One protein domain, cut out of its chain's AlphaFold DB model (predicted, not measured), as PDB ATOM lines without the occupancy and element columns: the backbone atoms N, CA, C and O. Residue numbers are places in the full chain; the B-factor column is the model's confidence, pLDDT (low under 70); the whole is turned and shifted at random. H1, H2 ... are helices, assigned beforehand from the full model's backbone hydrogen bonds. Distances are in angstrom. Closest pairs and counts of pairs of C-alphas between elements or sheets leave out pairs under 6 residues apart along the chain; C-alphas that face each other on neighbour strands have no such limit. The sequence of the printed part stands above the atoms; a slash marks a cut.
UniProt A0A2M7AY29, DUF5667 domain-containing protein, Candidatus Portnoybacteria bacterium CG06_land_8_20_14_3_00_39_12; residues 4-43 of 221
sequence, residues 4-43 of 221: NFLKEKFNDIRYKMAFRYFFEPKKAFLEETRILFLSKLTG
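What this domain is: This is residues 4 to 43 of the 221 residues of the protein "DUF5667 domain-containing protein" of Candidatus Portnoybacteria bacterium CG06_land_8_20_14_3_00_39_12 (UniProt A0A2M7AY29). Two helices, H1 and then H2, follow each other end to end in a wide, open V, with a tight link at the corner and no packing of one helix on the other. The printed part has 40 residues with two named helices and no named strand, and its class is all helix. It is extended, with a radius of gyration of the C-alphas of 17.3 A, and spans 55 by 17 by 7 A, a rod in outline.

Where its parts are: H1 holds residues 4 to 22, 26.8 A from its first C-alpha at (144.713, 14.602, 60.882) to its last. H2 holds residues 27 to 42, 22.5 A long, and ends with C-alpha 42 at (171.806, 17.378, 14.755).

How they stand to each other: H1 and H2 are apart, with no C-alpha of the one within 8 A of the other. In H1 and H2 every O i to N i+4 pair is within hydrogen-bond range.

The domain as a whole: The two C-alphas farthest apart, those of Asn 4 and Gly 43, are 55.5 A apart. The printed part has no cut. The link from H1 to H2, four residues, is tight. Residues 4 to 43 stand free. The mean pLDDT of the printed part is 83.5, and no printed residue is under 70.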
ATOM      1  N   ASN A   4     143.578  13.756  61.244       78.94
ATOM      2  CA  ASN A   4     144.713  14.602  60.882       78.94
ATOM      3  C   ASN A   4     145.532  14.043  59.709       78.94
ATOM      4  O   ASN A   4     145.921  14.815  58.835       78.94
ATOM      5  N   PHE A   5     145.712  12.720  59.615       83.62
ATOM      6  CA  PHE A   5     146.502  12.101  58.542       83.62
ATOM      7  C   PHE A   5     145.840  12.266  57.168       83.62
ATOM      8  O   PHE A   5     146.490  12.590  56.172       83.62
ATOM      9  N   LEU A   6     144.515  12.090  57.110       82.19
ATOM     10  CA  LEU A   6     143.755  12.287  55.876       82.19
ATOM     11  C   LEU A   6     143.799  13.753  55.430       82.19
ATOM     12  O   LEU A   6     144.007  14.031  54.249       82.19
ATOM     13  N   LYS A   7     143.676  14.694  56.371       83.25
ATOM     14  CA  LYS A   7     143.737  16.133  56.082       83.25
ATOM     15  C   LYS A   7     145.101  16.550  55.522       83.25
ATOM     16  O   LYS A   7     145.160  17.331  54.574       83.25
ATOM     17  N   GLU A   8     146.184  15.987  56.049       87.69
ATOM     18  CA  GLU A   8     147.549  16.240  55.579       87.69
ATOM     19  C   GLU A   8     147.781  15.700  54.157       87.69
ATOM     20  O   GLU A   8     148.267  16.425  53.288       87.69
ATOM     21  N   LYS A   9     147.315  14.476  53.869       88.00
ATOM     22  CA  LYS A   9     147.344  13.883  52.519       88.00
ATOM     23  C   LYS A   9     146.566  14.706  51.489       88.00
ATOM     24  O   LYS A   9     147.046  14.897  50.373       88.00
ATOM     25  N   PHE A  10     145.380  15.201  51.846       87.56
ATOM     26  CA  PHE A  10     144.588  16.051  50.952       87.56
ATOM     27  C   PHE A  10     145.283  17.380  50.657       87.56
ATOM     28  O   PHE A  10     145.270  17.839  49.512       87.56
ATOM     29  N   ASN A  11     145.925  17.978  51.661       87.38
ATOM     30  CA  ASN A  11     146.693  19.202  51.473       87.38
ATOM     31  C   ASN A  11     147.909  18.969  50.566       87.38
ATOM     32  O   ASN A  11     148.094  19.732  49.623       87.38
ATOM     33  N   ASP A  12     148.672  17.888  50.760       91.06
ATOM     34  CA  ASP A  12     149.811  17.532  49.896       91.06
ATOM     35  C   ASP A  12     149.388  17.356  48.424       91.06
ATOM     36  O   ASP A  12     150.019  17.886  47.506       91.06
ATOM     37  N   ILE A  13     148.255  16.688  48.179       89.56
ATOM     38  CA  ILE A  13     147.700  16.537  46.826       89.56
ATOM     39  C   ILE A  13     147.331  17.901  46.224       89.56
ATOM     40  O   ILE A  13     147.661  18.172  45.065       89.56
ATOM     41  N   ARG A  14     146.685  18.785  46.995       83.75
ATOM     42  CA  ARG A  14     146.326  20.135  46.532       83.75
ATOM     43  C   ARG A  14     147.556  20.979  46.218       83.75
ATOM     44  O   ARG A  14     147.570  21.641  45.181       83.75
ATOM     45  N   TYR A  15     148.591  20.924  47.056       86.94
ATOM     46  CA  TYR A  15     149.845  21.629  46.802       86.94
ATOM     47  C   TYR A  15     150.538  21.103  45.549       86.94
ATOM     48  O   TYR A  15     150.953  21.906  44.723       86.94
ATOM     49  N   LYS A  16     150.581  19.784  45.330       85.00
ATOM     50  CA  LYS A  16     151.147  19.195  44.103       85.00
ATOM     51  C   LYS A  16     150.394  19.609  42.841       85.00
ATOM     52  O   LYS A  16     151.032  19.879  41.825       85.00
ATOM     53  N   MET A  17     149.062  19.683  42.887       80.88
ATOM     54  CA  MET A  17     148.274  20.170  41.748       80.88
ATOM     55  C   MET A  17     148.509  21.658  41.485       80.88
ATOM     56  O   MET A  17     148.740  22.037  40.341       80.88
ATOM     57  N   ALA A  18     148.506  22.485  42.533       80.56
ATOM     58  CA  ALA A  18     148.792  23.911  42.405       80.56
ATOM     59  C   ALA A  18     150.203  24.137  41.851       80.56
ATOM     60  O   ALA A  18     150.380  24.895  40.904       80.56
ATOM     61  N   PHE A  19     151.197  23.417  42.370       82.62
ATOM     62  CA  PHE A  19     152.572  23.506  41.895       82.62
ATOM     63  C   PHE A  19     152.673  23.086  40.425       82.62
ATOM     64  O   PHE A  19     153.254  23.801  39.620       82.62
ATOM     65  N   ARG A  20     152.033  21.984  40.018       78.75
ATOM     66  CA  ARG A  20     151.990  21.610  38.598       78.75
ATOM     67  C   ARG A  20     151.364  22.690  37.731       78.75
ATOM     68  O   ARG A  20     151.916  22.958  36.682       78.75
ATOM     69  N   TYR A  21     150.284  23.327  38.174       77.19
ATOM     70  CA  TYR A  21     149.622  24.387  37.416       77.19
ATOM     71  C   TYR A  21     150.478  25.658  37.291       77.19
ATOM     72  O   TYR A  21     150.592  26.226  36.209       77.19
ATOM     73  N   PHE A  22     151.114  26.098  38.381       78.00
ATOM     74  CA  PHE A  22     151.944  27.309  38.378       78.00
ATOM     75  C   PHE A  22     153.292  27.115  37.682       78.00
ATOM     76  O   PHE A  22     153.827  28.063  37.110       78.00
ATOM     77  N   PHE A  23     153.832  25.897  37.721       77.94
ATOM     78  CA  PHE A  23     155.131  25.561  37.144       77.94
ATOM     79  C   PHE A  23     155.017  24.749  35.852       77.94
ATOM     80  O   PHE A  23     156.034  24.252  35.366       77.94
ATOM     81  N   GLU A  24     153.817  24.613  35.270       79.12
ATOM     82  CA  GLU A  24     153.684  23.993  33.957       79.12
ATOM     83  C   GLU A  24     154.375  24.901  32.935       79.12
ATOM     84  O   GLU A  24     153.979  26.062  32.760       79.12
ATOM     85  N   PRO A  25     155.440  24.428  32.269       77.19
ATOM     86  CA  PRO A  25     156.133  25.256  31.307       77.19
ATOM     87  C   PRO A  25     155.165  25.607  30.178       77.19
ATOM     88  O   PRO A  25     154.495  24.745  29.606       77.19
ATOM     89  N   LYS A  26     155.092  26.899  29.846       83.25
ATOM     90  CA  LYS A  26     154.255  27.385  28.744       83.25
ATOM     91  C   LYS A  26     154.565  26.570  27.486       83.25
ATOM     92  O   LYS A  26     155.731  26.366  27.162       83.25
ATOM     93  N   LYS A  27     153.539  26.165  26.730       83.00
ATOM     94  CA  LYS A  27     153.712  25.361  25.501       83.00
ATOM     95  C   LYS A  27     154.744  25.957  24.533       83.00
ATOM     96  O   LYS A  27     155.540  25.220  23.969       83.00
ATOM     97  N   ALA A  28     154.778  27.286  24.420       78.88
ATOM     98  CA  ALA A  28     155.775  28.002  23.627       78.88
ATOM     99  C   ALA A  28     157.222  27.755  24.101       78.88
ATOM    100  O   ALA A  28     158.098  27.538  23.273       78.88
ATOM    101  N   PHE A  29     157.459  27.721  25.415       84.50
ATOM    102  CA  PHE A  29     158.774  27.433  25.992       84.50
ATOM    103  C   PHE A  29     159.205  25.982  25.732       84.50
ATOM    104  O   PHE A  29     160.363  25.726  25.410       84.50
ATOM    105  N   LEU A  30     158.278  25.021  25.816       87.56
ATOM    106  CA  LEU A  30     158.557  23.619  25.477       87.56
ATOM    107  C   LEU A  30     158.923  23.437  23.999       87.56
ATOM    108  O   LEU A  30     159.800  22.647  23.664       87.56
ATOM    109  N   GLU A  31     158.249  24.157  23.108       83.62
ATOM    110  CA  GLU A  31     158.512  24.085  21.672       83.62
ATOM    111  C   GLU A  31     159.868  24.713  21.319       83.62
ATOM    112  O   GLU A  31     160.661  24.106  20.600       83.62
ATOM    113  N   GLU A  32     160.182  25.868  21.904       84.06
ATOM    114  CA  GLU A  32     161.471  26.544  21.740       84.06
ATOM    115  C   GLU A  32     162.637  25.700  22.272       84.06
ATOM    116  O   GLU A  32     163.617  25.467  21.563       84.06
ATOM    117  N   THR A  33     162.504  25.147  23.482       86.38
ATOM    118  CA  THR A  33     163.526  24.263  24.066       86.38
ATOM    119  C   THR A  33     163.687  22.963  23.283       86.38
ATOM    120  O   THR A  33     164.815  22.504  23.105       86.38
ATOM    121  N   ARG A  34     162.603  22.393  22.739       87.00
ATOM    122  CA  ARG A  34     162.671  21.224  21.849       87.00
ATOM    123  C   ARG A  34     163.461  21.527  20.580       87.00
ATOM    124  O   ARG A  34     164.282  20.709  20.175       87.00
ATOM    125  N   ILE A  35     163.229  22.678  19.955       83.62
ATOM    126  CA  ILE A  35     163.936  23.084  18.734       83.62
ATOM    127  C   ILE A  35     165.419  23.318  19.031       83.62
ATOM    128  O   ILE A  35     166.271  22.810  18.304       83.62
ATOM    129  N   LEU A  36     165.725  24.010  20.130       86.12
ATOM    130  CA  LEU A  36     167.094  24.298  20.560       86.12
ATOM    131  C   LEU A  36     167.858  23.023  20.946       86.12
ATOM    132  O   LEU A  36     169.048  22.890  20.675       86.12
ATOM    133  N   PHE A  37     167.173  22.045  21.535       88.19
ATOM    134  CA  PHE A  37     167.742  20.730  21.820       88.19
ATOM    135  C   PHE A  37     168.020  19.932  20.539       88.19
ATOM    136  O   PHE A  37     169.106  19.375  20.373       88.19
ATOM    137  N   LEU A  38     167.065  19.910  19.602       85.94
ATOM    138  CA  LEU A  38     167.209  19.201  18.330       85.94
ATOM    139  C   LEU A  38     168.313  19.799  17.455       85.94
ATOM    140  O   LEU A  38     169.078  19.038  16.860       85.94
ATOM    141  N   SER A  39     168.448  21.127  17.411       84.38
ATOM    142  CA  SER A  39     169.516  21.787  16.651       84.38
ATOM    143  C   SER A  39     170.897  21.445  17.208       84.38
ATOM    144  O   SER A  39     171.820  21.162  16.444       84.38
ATOM    145  N   LYS A  40     171.026  21.360  18.538       85.00
ATOM    146  CA  LYS A  40     172.280  20.990  19.208       85.00
ATOM    147  C   LYS A  40     172.667  19.527  18.981       85.00
ATOM    148  O   LYS A  40     173.850  19.231  18.868       85.00
ATOM    149  N   LEU A  41     171.686  18.627  18.882       85.56
ATOM    150  CA  LEU A  41     171.920  17.206  18.596       85.56
ATOM    151  C   LEU A  41     172.254  16.923  17.131       85.56
ATOM    152  O   LEU A  41     173.073  16.055  16.848       85.56
ATOM    153  N   THR A  42     171.605  17.617  16.196       79.75
ATOM    154  CA  THR A  42     171.806  17.378  14.755       79.75
ATOM    155  C   THR A  42     172.911  18.234  14.141       79.75
ATOM    156  O   THR A  42     173.285  17.992  12.994       79.75
ATOM    157  N   GLY A  43     173.439  19.223  14.873       74.75
ATOM    158  CA  GLY A  43     174.503  20.118  14.406       74.75
ATOM    159  C   GLY A  43     174.100  20.988  13.211       74.75
ATOM    160  O   GLY A  43     174.957  21.571  12.554       74.75
TER     161      GLY A  43